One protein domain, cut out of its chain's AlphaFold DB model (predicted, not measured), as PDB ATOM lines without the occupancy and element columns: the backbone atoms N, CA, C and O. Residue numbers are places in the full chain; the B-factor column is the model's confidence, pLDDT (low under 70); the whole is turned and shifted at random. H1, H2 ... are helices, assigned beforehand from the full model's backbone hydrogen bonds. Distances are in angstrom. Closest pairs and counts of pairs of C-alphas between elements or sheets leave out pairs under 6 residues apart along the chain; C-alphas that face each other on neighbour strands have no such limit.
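What this domain is: This is residues 195 to 294 of the 302 residues of the protein "Angiotensin-converting enzyme" of Notodromas monacha (UniProt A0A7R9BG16). The long helix H1 is the spine of a loose rod, with H2 folded back beside one half of it as a hairpin, while H5 meets H1 near the other end of the rod with residues 281 to 282 alone and runs away from it about perpendicular. H3 and H4 lie near H1, and residues 287 to 294 stick out. The printed part has 100 residues with five named helices, H1 to H5, all helix, radius of gyration of the C-alphas 16.6 A, spans 53 by 26 by 25 A.

How they stand to each other: H1, residues 197 to 229, touches H2, residues 238 to 250, with residues 216 to 228 alone; the closest C-alphas, of Pro 216 and Leu 249, are 5.8 A apart. This hairpin runs opposite ways at a shallow tilt of 30 degrees. H5, residues 280 to 292, touches H1 about perpendicular, at 85 degrees; the closest C-alphas, of Leu 201 and Leu 282, are 5.9 A apart. H3, residues 257 to 265, and H4, residues 273 to 278, are near H1. Every O i to N i+4 pair is within hydrogen-bond range in H2, H3, H4 and H5, and 24 of 29 in H1.

Where its parts are: H1, 47.4 A long, begins at C-alpha 197 (-25.120, 23.826, 15.813); H5, 18.4 A, ends at C-alpha 292 (-21.630, 5.687, 19.422).

The domain as a whole: The printed part has no cut and no long link. Residues 248 to 271 have pLDDT under 70.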
ATOM      1  N   VAL A 195     -28.769  30.512  13.909       72.38
ATOM      2  CA  VAL A 195     -28.295  29.209  13.450       72.38
ATOM      3  C   VAL A 195     -27.552  28.596  14.629       72.38
ATOM      4  O   VAL A 195     -26.468  29.059  14.981       72.38
ATOM      5  N   ASP A 196     -28.173  27.631  15.293       80.81
ATOM      6  CA  ASP A 196     -27.476  26.807  16.271       80.81
ATOM      7  C   ASP A 196     -26.746  25.647  15.580       80.81
ATOM      8  O   ASP A 196     -26.893  25.409  14.378       80.81
ATOM      9  N   ASP A 197     -25.917  24.933  16.345       82.75
ATOM     10  CA  ASP A 197     -25.120  23.826  15.813       82.75
ATOM     11  C   ASP A 197     -25.985  22.726  15.177       82.75
ATOM     12  O   ASP A 197     -25.566  22.101  14.203       82.75
ATOM     13  N   GLU A 198     -27.196  22.505  15.697       82.31
ATOM     14  CA  GLU A 198     -28.144  21.525  15.164       82.31
ATOM     15  C   GLU A 198     -28.726  21.972  13.821       82.31
ATOM     16  O   GLU A 198     -28.792  21.170  12.893       82.31
ATOM     17  N   ALA A 199     -29.098  23.246  13.679       77.62
ATOM     18  CA  ALA A 199     -29.570  23.819  12.422       77.62
ATOM     19  C   ALA A 199     -28.472  23.813  11.345       77.62
ATOM     20  O   ALA A 199     -28.744  23.527  10.178       77.62
ATOM     21  N   GLU A 200     -27.216  24.070  11.721       81.25
ATOM     22  CA  GLU A 200     -26.085  23.968  10.794       81.25
ATOM     23  C   GLU A 200     -25.842  22.517  10.351       81.25
ATOM     24  O   GLU A 200     -25.657  22.254   9.162       81.25
ATOM     25  N   LEU A 201     -25.887  21.553  11.278       87.31
ATOM     26  CA  LEU A 201     -25.774  20.129  10.948       87.31
ATOM     27  C   LEU A 201     -26.937  19.652  10.072       87.31
ATOM     28  O   LEU A 201     -26.708  18.908   9.118       87.31
ATOM     29  N   ALA A 202     -28.158  20.107  10.352       84.44
ATOM     30  CA  ALA A 202     -29.347  19.852   9.549       84.44
ATOM     31  C   ALA A 202     -29.171  20.367   8.112       84.44
ATOM     32  O   ALA A 202     -29.396  19.624   7.155       84.44
ATOM     33  N   PHE A 203     -28.700  21.606   7.956       81.88
ATOM     34  CA  PHE A 203     -28.400  22.196   6.654       81.88
ATOM     35  C   PHE A 203     -27.323  21.405   5.903       81.88
ATOM     36  O   PHE A 203     -27.530  21.007   4.757       81.88
ATOM     37  N   LEU A 204     -26.194  21.109   6.555       86.88
ATOM     38  CA  LEU A 204     -25.118  20.331   5.942       86.88
ATOM     39  C   LEU A 204     -25.594  18.930   5.545       86.88
ATOM     40  O   LEU A 204     -25.220  18.446   4.479       86.88
ATOM     41  N   LEU A 205     -26.426  18.278   6.362       88.69
ATOM     42  CA  LEU A 205     -26.999  16.974   6.038       88.69
ATOM     43  C   LEU A 205     -27.899  17.060   4.802       88.69
ATOM     44  O   LEU A 205     -27.735  16.252   3.891       88.69
ATOM     45  N   ARG A 206     -28.791  18.056   4.724       84.31
ATOM     46  CA  ARG A 206     -29.640  18.294   3.544       84.31
ATOM     47  C   ARG A 206     -28.790  18.493   2.284       84.31
ATOM     48  O   ARG A 206     -28.990  17.797   1.292       84.31
ATOM     49  N   MET A 207     -27.757  19.334   2.371       84.44
ATOM     50  CA  MET A 207     -26.808  19.564   1.278       84.44
ATOM     51  C   MET A 207     -26.030  18.301   0.882       84.44
ATOM     52  O   MET A 207     -25.755  18.091  -0.298       84.44
ATOM     53  N   ALA A 208     -25.672  17.441   1.838       87.94
ATOM     54  CA  ALA A 208     -24.983  16.185   1.553       87.94
ATOM     55  C   ALA A 208     -25.906  15.177   0.851       87.94
ATOM     56  O   ALA A 208     -25.496  14.538  -0.120       87.94
ATOM     57  N   LEU A 209     -27.159  15.067   1.297       87.06
ATOM     58  CA  LEU A 209     -28.173  14.227   0.657       87.06
ATOM     59  C   LEU A 209     -28.465  14.670  -0.780       87.06
ATOM     60  O   LEU A 209     -28.814  13.838  -1.614       87.06
ATOM     61  N   GLU A 210     -28.303  15.955  -1.087       83.69
ATOM     62  CA  GLU A 210     -28.445  16.462  -2.446       83.69
ATOM     63  C   GLU A 210     -27.174  16.276  -3.282       83.69
ATOM     64  O   GLU A 210     -27.193  15.601  -4.310       83.69
ATOM     65  N   LYS A 211     -26.053  16.854  -2.837       84.69
ATOM     66  CA  LYS A 211     -24.840  16.997  -3.652       84.69
ATOM     67  C   LYS A 211     -23.892  15.806  -3.527       84.69
ATOM     68  O   LYS A 211     -23.324  15.380  -4.526       84.69
ATOM     69  N   VAL A 212     -23.727  15.229  -2.333       85.44
ATOM     70  CA  VAL A 212     -22.807  14.089  -2.126       85.44
ATOM     71  C   VAL A 212     -23.421  12.791  -2.644       85.44
ATOM     72  O   VAL A 212     -22.718  12.015  -3.288       85.44
ATOM     73  N   ALA A 213     -24.723  12.569  -2.435       85.50
ATOM     74  CA  ALA A 213     -25.421  11.388  -2.958       85.50
ATOM     75  C   ALA A 213     -25.492  11.361  -4.501       85.50
ATOM     76  O   ALA A 213     -25.548  10.285  -5.098       85.50
ATOM     77  N   PHE A 214     -25.426  12.527  -5.153       85.75
ATOM     78  CA  PHE A 214     -25.441  12.648  -6.612       85.75
ATOM     79  C   PHE A 214     -24.124  12.254  -7.292       85.75
ATOM     80  O   PHE A 214     -24.136  11.745  -8.415       85.75
ATOM     81  N   LEU A 215     -22.981  12.431  -6.621       83.38
ATOM     82  CA  LEU A 215     -21.662  12.089  -7.171       83.38
ATOM     83  C   LEU A 215     -21.540  10.624  -7.622       83.38
ATOM     84  O   LEU A 215     -21.154  10.397  -8.768       83.38
ATOM     85  N   PRO A 216     -21.873   9.612  -6.795       79.69
ATOM     86  CA  PRO A 216     -21.837   8.235  -7.262       79.69
ATOM     87  C   PRO A 216     -22.842   8.019  -8.401       79.69
ATOM     88  O   PRO A 216     -22.467   7.460  -9.427       79.69
ATOM     89  N   TYR A 217     -24.086   8.502  -8.272       84.56
ATOM     90  CA  TYR A 217     -25.122   8.331  -9.300       84.56
ATOM     91  C   TYR A 217     -24.665   8.810 -10.686       84.56
ATOM     92  O   TYR A 217     -24.721   8.044 -11.649       84.56
ATOM     93  N   SER A 218     -24.206  10.062 -10.770       86.19
ATOM     94  CA  SER A 218     -23.744  10.683 -12.019       86.19
ATOM     95  C   SER A 218     -22.575   9.911 -12.624       86.19
ATOM     96  O   SER A 218     -22.575   9.617 -13.818       86.19
ATOM     97  N   TYR A 219     -21.640   9.474 -11.780       82.00
ATOM     98  CA  TYR A 219     -20.507   8.672 -12.207       82.00
ATOM     99  C   TYR A 219     -20.920   7.322 -12.830       82.00
ATOM    100  O   TYR A 219     -20.419   6.986 -13.905       82.00
ATOM    101  N   ALA A 220     -21.844   6.545 -12.234       84.62
ATOM    102  CA  ALA A 220     -22.299   5.310 -12.905       84.62
ATOM    103  C   ALA A 220     -23.062   5.582 -14.181       84.62
ATOM    104  O   ALA A 220     -22.946   4.779 -15.100       84.62
ATOM    105  N   MET A 221     -23.870   6.639 -14.230       90.19
ATOM    106  CA  MET A 221     -24.633   6.952 -15.431       90.19
ATOM    107  C   MET A 221     -23.697   7.146 -16.623       90.19
ATOM    108  O   MET A 221     -23.887   6.527 -17.671       90.19
ATOM    109  N   ASP A 222     -22.640   7.936 -16.442       88.94
ATOM    110  CA  ASP A 222     -21.679   8.173 -17.512       88.94
ATOM    111  C   ASP A 222     -20.794   6.957 -17.779       88.94
ATOM    112  O   ASP A 222     -20.593   6.620 -18.942       88.94
ATOM    113  N   LEU A 223     -20.350   6.222 -16.753       86.38
ATOM    114  CA  LEU A 223     -19.606   4.974 -16.957       86.38
ATOM    115  C   LEU A 223     -20.434   3.927 -17.719       86.38
ATOM    116  O   LEU A 223     -19.910   3.240 -18.593       86.38
ATOM    117  N   TYR A 224     -21.726   3.815 -17.410       90.62
ATOM    118  CA  TYR A 224     -22.662   2.923 -18.088       90.62
ATOM    119  C   TYR A 224     -22.805   3.290 -19.565       90.62
ATOM    120  O   TYR A 224     -22.621   2.440 -20.435       90.62
ATOM    121  N   ARG A 225     -23.048   4.572 -19.863       93.31
ATOM    122  CA  ARG A 225     -23.129   5.074 -21.242       93.31
ATOM    123  C   ARG A 225     -21.820   4.867 -21.995       93.31
ATOM    124  O   ARG A 225     -21.844   4.466 -23.153       93.31
ATOM    125  N   TRP A 226     -20.682   5.086 -21.337       91.50
ATOM    126  CA  TRP A 226     -19.374   4.906 -21.958       91.50
ATOM    127  C   TRP A 226     -19.129   3.452 -22.355       91.50
ATOM    128  O   TRP A 226     -18.706   3.191 -23.475       91.50
ATOM    129  N   LYS A 227     -19.499   2.516 -21.474       91.06
ATOM    130  CA  LYS A 227     -19.428   1.075 -21.734       91.06
ATOM    131  C   LYS A 227     -20.394   0.597 -22.822       91.06
ATOM    132  O   LYS A 227     -20.124  -0.402 -23.476       91.06
ATOM    133  N   ILE A 228     -21.521   1.280 -23.028       94.25
ATOM    134  CA  ILE A 228     -22.379   1.030 -24.199       94.25
ATOM    135  C   ILE A 228     -21.662   1.493 -25.470       94.25
ATOM    136  O   ILE A 228     -21.621   0.771 -26.461       94.25
ATOM    137  N   PHE A 229     -21.076   2.693 -25.449       94.75
ATOM    138  CA  PHE A 229     -20.433   3.278 -26.626       94.75
ATOM    139  C   PHE A 229     -19.127   2.589 -27.033       94.75
ATOM    140  O   PHE A 229     -18.813   2.566 -28.219       94.75
ATOM    141  N   ASP A 230     -18.375   2.026 -26.087       95.00
ATOM    142  CA  ASP A 230     -17.151   1.267 -26.377       95.00
ATOM    143  C   ASP A 230     -17.406  -0.215 -26.724       95.00
ATOM    144  O   ASP A 230     -16.471  -0.932 -27.084       95.00
ATOM    145  N   GLY A 231     -18.664  -0.666 -26.653       93.81
ATOM    146  CA  GLY A 231     -19.086  -2.033 -26.961       93.81
ATOM    147  C   GLY A 231     -18.935  -3.041 -25.815       93.81
ATOM    148  O   GLY A 231     -19.261  -4.211 -26.006       93.81
ATOM    149  N   SER A 232     -18.481  -2.627 -24.625       94.25
ATOM    150  CA  SER A 232     -18.402  -3.494 -23.436       94.25
ATOM    151  C   SER A 232     -19.779  -3.963 -22.943       94.25
ATOM    152  O   SER A 232     -19.895  -5.040 -22.357       94.25
ATOM    153  N   ILE A 233     -20.812  -3.139 -23.132       95.06
ATOM    154  CA  ILE A 233     -22.220  -3.444 -22.854       95.06
ATOM    155  C   ILE A 233     -22.940  -3.553 -24.195       95.06
ATOM    156  O   ILE A 233     -22.935  -2.620 -24.996       95.06
ATOM    157  N   THR A 234     -23.584  -4.690 -24.416       94.94
ATOM    158  CA  THR A 234     -24.341  -5.006 -25.623       94.94
ATOM    159  C   THR A 234     -25.842  -4.947 -25.342       94.94
ATOM    160  O   THR A 234     -26.280  -4.854 -24.191       94.94
ATOM    161  N   SER A 235     -26.668  -5.020 -26.389       94.56
ATOM    162  CA  SER A 235     -28.134  -5.033 -26.266       94.56
ATOM    163  C   SER A 235     -28.656  -6.120 -25.321       94.56
ATOM    164  O   SER A 235     -29.680  -5.926 -24.666       94.56
ATOM    165  N   GLU A 236     -27.942  -7.239 -25.208       96.25
ATOM    166  CA  GLU A 236     -28.344  -8.404 -24.418       96.25
ATOM    167  C   GLU A 236     -28.129  -8.202 -22.911       96.25
ATOM    168  O   GLU A 236     -28.784  -8.867 -22.106       96.25
ATOM    169  N   ASN A 237     -27.227  -7.300 -22.504       94.88
ATOM    170  CA  ASN A 237     -26.837  -7.122 -21.102       94.88
ATOM    171  C   ASN A 237     -27.053  -5.699 -20.555       94.88
ATOM    172  O   ASN A 237     -26.691  -5.433 -19.408       94.88
ATOM    173  N   LEU A 238     -27.725  -4.814 -21.307       94.25
ATOM    174  CA  LEU A 238     -28.036  -3.437 -20.899       94.25
ATOM    175  C   LEU A 238     -28.540  -3.340 -19.453       94.25
ATOM    176  O   LEU A 238     -27.991  -2.587 -18.649       94.25
ATOM    177  N   ASN A 239     -29.585  -4.097 -19.109       94.31
ATOM    178  CA  ASN A 239     -30.217  -3.979 -17.799       94.31
ATOM    179  C   ASN A 239     -29.359  -4.599 -16.685       94.31
ATOM    180  O   ASN A 239     -29.223  -4.013 -15.614       94.31
ATOM    181  N   SER A 240     -28.756  -5.769 -16.916       93.69
ATOM    182  CA  SER A 240     -27.956  -6.446 -15.887       93.69
ATOM    183  C   SER A 240     -26.684  -5.665 -15.548       93.69
ATOM    184  O   SER A 240     -26.340  -5.554 -14.372       93.69
ATOM    185  N   GLU A 241     -26.027  -5.061 -16.539       91.38
ATOM    186  CA  GLU A 241     -24.839  -4.229 -16.330       91.38
ATOM    187  C   GLU A 241     -25.171  -2.899 -15.640       91.38
ATOM    188  O   GLU A 241     -24.429  -2.471 -14.752       91.38
ATOM    189  N   TRP A 242     -26.327  -2.295 -15.942       91.44
ATOM    190  CA  TRP A 242     -26.824  -1.140 -15.186       91.44
ATOM    191  C   TRP A 242     -26.972  -1.467 -13.695       91.44
ATOM    192  O   TRP A 242     -26.434  -0.756 -12.845       91.44
ATOM    193  N   TRP A 243     -27.643  -2.575 -13.360       89.00
ATOM    194  CA  TRP A 243     -27.849  -2.972 -11.964       89.00
ATOM    195  C   TRP A 243     -26.550  -3.357 -11.248       89.00
ATOM    196  O   TRP A 243     -26.401  -3.047 -10.066       89.00
ATOM    197  N   LYS A 244     -25.571  -3.948 -11.947       84.94
ATOM    198  CA  LYS A 244     -24.229  -4.196 -11.387       84.94
ATOM    199  C   LYS A 244     -23.517  -2.893 -11.018       84.94
ATOM    200  O   LYS A 244     -22.999  -2.778  -9.909       84.94
ATOM    201  N   LEU A 245     -23.523  -1.903 -11.913       83.31
ATOM    202  CA  LEU A 245     -22.934  -0.587 -11.642       83.31
ATOM    203  C   LEU A 245     -23.663   0.134 -10.505       83.31
ATOM    204  O   LEU A 245     -23.021   0.722  -9.638       83.31
ATOM    205  N   ARG A 246     -24.995   0.041 -10.461       81.06
ATOM    206  CA  ARG A 246     -25.803   0.595  -9.369       81.06
ATOM    207  C   ARG A 246     -25.466  -0.038  -8.026       81.06
ATOM    208  O   ARG A 246     -25.240   0.704  -7.080       81.06
ATOM    209  N   LYS A 247     -25.329  -1.362  -7.953       74.44
ATOM    210  CA  LYS A 247     -24.950  -2.078  -6.724       74.44
ATOM    211  C   LYS A 247     -23.558  -1.685  -6.215       74.44
ATOM    212  O   LYS A 247     -23.355  -1.507  -5.019       74.44
ATOM    213  N   LEU A 248     -22.604  -1.469  -7.123       65.94
ATOM    214  CA  LEU A 248     -21.272  -0.957  -6.774       65.94
ATOM    215  C   LEU A 248     -21.293   0.478  -6.223       65.94
ATOM    216  O   LEU A 248     -20.320   0.894  -5.604       65.94
ATOM    217  N   LEU A 249     -22.368   1.237  -6.436       64.81
ATOM    218  CA  LEU A 249     -22.518   2.619  -5.966       64.81
ATOM    219  C   LEU A 249     -23.503   2.805  -4.825       64.81
ATOM    220  O   LEU A 249     -23.335   3.731  -4.033       64.81
ATOM    221  N   GLU A 250     -24.472   1.899  -4.690       61.22
ATOM    222  CA  GLU A 250     -25.088   1.612  -3.397       61.22
ATOM    223  C   GLU A 250     -23.989   1.396  -2.364       61.22
ATOM    224  O   GLU A 250     -24.192   1.760  -1.217       61.22
ATOM    225  N   ALA A 251     -22.781   1.003  -2.810       55.78
ATOM    226  CA  ALA A 251     -21.585   0.996  -2.006       55.78
ATOM    227  C   ALA A 251     -21.064   2.346  -1.432       55.78
ATOM    228  O   ALA A 251     -19.987   2.364  -0.821       55.78
ATOM    229  N   GLY A 252     -21.795   3.456  -1.594       56.53
ATOM    230  CA  GLY A 252     -21.688   4.737  -0.876       56.53
ATOM    231  C   GLY A 252     -20.309   5.128  -0.314       56.53
ATOM    232  O   GLY A 252     -19.314   5.185  -1.032       56.53
ATOM    233  N   SER A 253     -20.239   5.442   0.987       49.69
ATOM    234  CA  SER A 253     -19.007   5.867   1.680       49.69
ATOM    235  C   SER A 253     -18.266   4.732   2.405       49.69
ATOM    236  O   SER A 253     -17.455   5.007   3.290       49.69
ATOM    237  N   SER A 254     -18.561   3.463   2.092       56.69
ATOM    238  CA  SER A 254     -17.936   2.309   2.777       56.69
ATOM    239  C   SER A 254     -16.447   2.169   2.513       56.69
ATOM    240  O   SER A 254     -15.713   1.621   3.331       56.69
ATOM    241  N   LYS A 255     -16.010   2.666   1.359       55.97
ATOM    242  CA  LYS A 255     -14.614   2.734   0.958       55.97
ATOM    243  C   LYS A 255     -14.244   4.191   0.712       55.97
ATOM    244  O   LYS A 255     -15.104   4.984   0.311       55.97
ATOM    245  N   PRO A 256     -12.975   4.579   0.927       61.28
ATOM    246  CA  PRO A 256     -12.502   5.885   0.506       61.28
ATOM    247  C   PRO A 256     -12.837   6.097  -0.973       61.28
ATOM    248  O   PRO A 256     -12.508   5.258  -1.807       61.28
ATOM    249  N   TRP A 257     -13.445   7.233  -1.318       60.38
ATOM    250  CA  TRP A 257     -13.873   7.515  -2.696       60.38
ATOM    251  C   TRP A 257     -12.734   7.373  -3.719       60.38
ATOM    252  O   TRP A 257     -12.980   6.983  -4.852       60.38
ATOM    253  N   LYS A 258     -11.476   7.625  -3.319       60.53
ATOM    254  CA  LYS A 258     -10.278   7.417  -4.155       60.53
ATOM    255  C   LYS A 258     -10.036   5.949  -4.500       60.53
ATOM    256  O   LYS A 258      -9.483   5.653  -5.550       60.53
ATOM    257  N   GLU A 259     -10.388   5.044  -3.598       64.94
ATOM    258  CA  GLU A 259     -10.249   3.605  -3.792       64.94
ATOM    259  C   GLU A 259     -11.365   3.071  -4.687       64.94
ATOM    260  O   GLU A 259     -11.079   2.335  -5.628       64.94
ATOM    261  N   THR A 260     -12.600   3.533  -4.479       61.09
ATOM    262  CA  THR A 260     -13.730   3.269  -5.382       61.09
ATOM    263  C   THR A 260     -13.455   3.818  -6.785       61.09
ATOM    264  O   THR A 260     -13.604   3.103  -7.773       61.09
ATOM    265  N   LEU A 261     -12.956   5.055  -6.886       59.25
ATOM    266  CA  LEU A 261     -12.557   5.674  -8.151       59.25
ATOM    267  C   LEU A 261     -11.447   4.874  -8.841       59.25
ATOM    268  O   LEU A 261     -11.527   4.625 -10.042       59.25
ATOM    269  N   PHE A 262     -10.437   4.428  -8.091       65.50
ATOM    270  CA  PHE A 262      -9.340   3.633  -8.638       65.50
ATOM    271  C   PHE A 262      -9.799   2.258  -9.130       65.50
ATOM    272  O   PHE A 262      -9.424   1.867 -10.232       65.50
ATOM    273  N   GLN A 263     -10.628   1.552  -8.353       61.06
ATOM    274  CA  GLN A 263     -11.177   0.240  -8.723       61.06
ATOM    275  C   GLN A 263     -12.010   0.303 -10.012       61.06
ATOM    276  O   GLN A 263     -12.084  -0.686 -10.735       61.06
ATOM    277  N   LEU A 264     -12.602   1.461 -10.316       53.69
ATOM    278  CA  LEU A 264     -13.479   1.645 -11.473       53.69
ATOM    279  C   LEU A 264     -12.787   2.290 -12.688       53.69
ATOM    280  O   LEU A 264     -13.192   2.012 -13.812       53.69
ATOM    281  N   THR A 265     -11.766   3.135 -12.492       51.34
ATOM    282  CA  THR A 265     -11.153   3.945 -13.576       51.34
ATOM    283  C   THR A 265      -9.660   3.721 -13.796       51.34
ATOM    284  O   THR A 265      -9.109   4.219 -14.777       51.34
ATOM    285  N   GLY A 266      -8.960   3.084 -12.854       58.09
ATOM    286  CA  GLY A 266      -7.494   3.064 -12.828       58.09
ATOM    287  C   GLY A 266      -6.838   4.425 -12.529       58.09
ATOM    288  O   GLY A 266      -5.612   4.519 -12.548       58.09
ATOM    289  N   ARG A 267      -7.608   5.482 -12.226       53.56
ATOM    290  CA  ARG A 267      -7.117   6.832 -11.890       53.56
ATOM    291  C   ARG A 267      -7.499   7.219 -10.456       53.56
ATOM    292  O   ARG A 267      -8.443   6.685  -9.885       53.56
ATOM    293  N   ARG A 268      -6.739   8.140  -9.848       60.00
ATOM    294  CA  ARG A 268      -6.921   8.581  -8.442       60.00
ATOM    295  C   ARG A 268      -7.104  10.087  -8.264       60.00
ATOM    296  O   ARG A 268      -7.264  10.537  -7.128       60.00
ATOM    297  N   GLU A 269      -7.053  10.868  -9.340       60.53
ATOM    298  CA  GLU A 269      -6.846  12.313  -9.231       60.53
ATOM    299  C   GLU A 269      -8.032  13.148  -9.714       60.53
ATOM    300  O   GLU A 269      -8.364  13.203 -10.893       60.53
ATOM    301  N   MET A 270      -8.630  13.826  -8.738       61.38
ATOM    302  CA  MET A 270      -9.421  15.051  -8.810       61.38
ATOM    303  C   MET A 270      -9.303  15.668  -7.405       61.38
ATOM    304  O   MET A 270      -9.350  14.933  -6.411       61.38
ATOM    305  N   SER A 271      -9.082  16.978  -7.263       67.62
ATOM    306  CA  SER A 271      -8.954  17.569  -5.921       67.62
ATOM    307  C   SER A 271     -10.333  17.774  -5.290       67.62
ATOM    308  O   SER A 271     -10.986  18.787  -5.502       67.62
ATOM    309  N   VAL A 272     -10.774  16.806  -4.484       76.62
ATOM    310  CA  VAL A 272     -12.053  16.850  -3.739       76.62
ATOM    311  C   VAL A 272     -11.906  17.601  -2.401       76.62
ATOM    312  O   VAL A 272     -12.848  17.707  -1.621       76.62
ATOM    313  N   GLN A 273     -10.725  18.155  -2.104       79.19
ATOM    314  CA  GLN A 273     -10.441  18.790  -0.815       79.19
ATOM    315  C   GLN A 273     -11.414  19.928  -0.442       79.19
ATOM    316  O   GLN A 273     -11.836  19.950   0.715       79.19
ATOM    317  N   PRO A 274     -11.840  20.823  -1.359       80.56
ATOM    318  CA  PRO A 274     -12.832  21.854  -1.034       80.56
ATOM    319  C   PRO A 274     -14.170  21.267  -0.562       80.56
ATOM    320  O   PRO A 274     -14.716  21.717   0.443       80.56
ATOM    321  N   LEU A 275     -14.645  20.201  -1.213       83.69
ATOM    322  CA  LEU A 275     -15.861  19.484  -0.820       83.69
ATOM    323  C   LEU A 275     -15.706  18.839   0.565       83.69
ATOM    324  O   LEU A 275     -16.593  18.933   1.412       83.69
ATOM    325  N   LEU A 276     -14.554  18.206   0.821       83.88
ATOM    326  CA  LEU A 276     -14.260  17.599   2.122       83.88
ATOM    327  C   LEU A 276     -14.186  18.639   3.243       83.88
ATOM    328  O   LEU A 276     -14.579  18.325   4.366       83.88
ATOM    329  N   ASN A 277     -13.686  19.839   2.944       85.75
ATOM    330  CA  ASN A 277     -13.633  20.951   3.886       85.75
ATOM    331  C   ASN A 277     -15.039  21.489   4.177       85.75
ATOM    332  O   ASN A 277     -15.378  21.652   5.346       85.75
ATOM    333  N   TYR A 278     -15.867  21.681   3.142       87.19
ATOM    334  CA  TYR A 278     -17.258  22.126   3.280       87.19
ATOM    335  C   TYR A 278     -18.066  21.196   4.198       87.19
ATOM    336  O   TYR A 278     -18.716  21.645   5.137       87.19
ATOM    337  N   PHE A 279     -17.953  19.878   4.002       91.00
ATOM    338  CA  PHE A 279     -18.679  18.885   4.803       91.00
ATOM    339  C   PHE A 279     -17.940  18.414   6.064       91.00
ATOM    340  O   PHE A 279     -18.366  17.437   6.683       91.00
ATOM    341  N   LYS A 280     -16.841  19.061   6.480       92.31
ATOM    342  CA  LYS A 280     -16.021  18.581   7.606       92.31
ATOM    343  C   LYS A 280     -16.833  18.433   8.898       92.31
ATOM    344  O   LYS A 280     -16.789  17.373   9.514       92.31
ATOM    345  N   LYS A 281     -17.603  19.459   9.279       92.44
ATOM    346  CA  LYS A 281     -18.413  19.455  10.514       92.44
ATOM    347  C   LYS A 281     -19.421  18.300  10.525       92.44
ATOM    348  O   LYS A 281     -19.496  17.554  11.498       92.44
ATOM    349  N   LEU A 282     -20.128  18.101   9.410       91.62
ATOM    350  CA  LEU A 282     -21.063  16.988   9.243       91.62
ATOM    351  C   LEU A 282     -20.355  15.631   9.298       91.62
ATOM    352  O   LEU A 282     -20.837  14.712   9.952       91.62
ATOM    353  N   ARG A 283     -19.206  15.496   8.631       92.00
ATOM    354  CA  ARG A 283     -18.425  14.254   8.643       92.00
ATOM    355  C   ARG A 283     -17.979  13.875  10.048       92.00
ATOM    356  O   ARG A 283     -18.133  12.716  10.423       92.00
ATOM    357  N   ASP A 284     -17.449  14.829  10.806       93.69
ATOM    358  CA  ASP A 284     -17.001  14.601  12.181       93.69
ATOM    359  C   ASP A 284     -18.183  14.155  13.064       93.69
ATOM    360  O   ASP A 284     -18.063  13.209  13.847       93.69
ATOM    361  N   TYR A 285     -19.354  14.779  12.882       92.31
ATOM    362  CA  TYR A 285     -20.590  14.386  13.557       92.31
ATOM    363  C   TYR A 285     -21.042  12.964  13.179       92.31
ATOM    364  O   TYR A 285     -21.250  12.142  14.072       92.31
ATOM    365  N   ILE A 286     -21.127  12.633  11.884       90.12
ATOM    366  CA  ILE A 286     -21.532  11.299  11.408       90.12
ATOM    367  C   ILE A 286     -20.570  10.228  11.933       90.12
ATOM    368  O   ILE A 286     -21.011   9.197  12.429       90.12
ATOM    369  N   GLN A 287     -19.257  10.463  11.890       90.69
ATOM    370  CA  GLN A 287     -18.269   9.513  12.415       90.69
ATOM    371  C   GLN A 287     -18.460   9.244  13.909       90.69
ATOM    372  O   GLN A 287     -18.382   8.094  14.348       90.69
ATOM    373  N   LYS A 288     -18.745  10.292  14.690       92.56
ATOM    374  CA  LYS A 288     -19.072  10.154  16.111       92.56
ATOM    375  C   LYS A 288     -20.361   9.354  16.301       92.56
ATOM    376  O   LYS A 288     -20.362   8.408  17.082       92.56
ATOM    377  N   TYR A 289     -21.416   9.687  15.559       90.00
ATOM    378  CA  TYR A 289     -22.708   9.005  15.614       90.00
ATOM    379  C   TYR A 289     -22.591   7.506  15.301       90.00
ATOM    380  O   TYR A 289     -23.086   6.678  16.067       90.00
ATOM    381  N   LEU A 290     -21.886   7.146  14.222       89.69
ATOM    382  CA  LEU A 290     -21.667   5.755  13.811       89.69
ATOM    383  C   LEU A 290     -20.948   4.954  14.902       89.69
ATOM    384  O   LEU A 290     -21.361   3.843  15.229       89.69
ATOM    385  N   LYS A 291     -19.905   5.545  15.502       90.88
ATOM    386  CA  LYS A 291     -19.140   4.921  16.587       90.88
ATOM    387  C   LYS A 291     -19.977   4.747  17.855       90.88
ATOM    388  O   LYS A 291     -19.871   3.717  18.506       90.88
ATOM    389  N   THR A 292     -20.785   5.740  18.219       93.38
ATOM    390  CA  THR A 292     -21.630   5.687  19.422       93.38
ATOM    391  C   THR A 292     -22.747   4.651  19.298       93.38
ATOM    392  O   THR A 292     -23.049   3.977  20.276       93.38
ATOM    393  N   ASN A 293     -23.328   4.499  18.109       90.88
ATOM    394  CA  ASN A 293     -24.469   3.610  17.878       90.88
ATOM    395  C   ASN A 293     -24.079   2.231  17.321       90.88
ATOM    396  O   ASN A 293     -24.959   1.452  16.970       90.88
ATOM    397  N   ASN A 294     -22.779   1.921  17.222       90.38
ATOM    398  CA  ASN A 294     -22.260   0.685  16.622       90.38
ATOM    399  C   ASN A 294     -22.860   0.387  15.236       90.38
ATOM    400  O   ASN A 294     -23.142  -0.763  14.900       90.38
TER     401      ASN A 294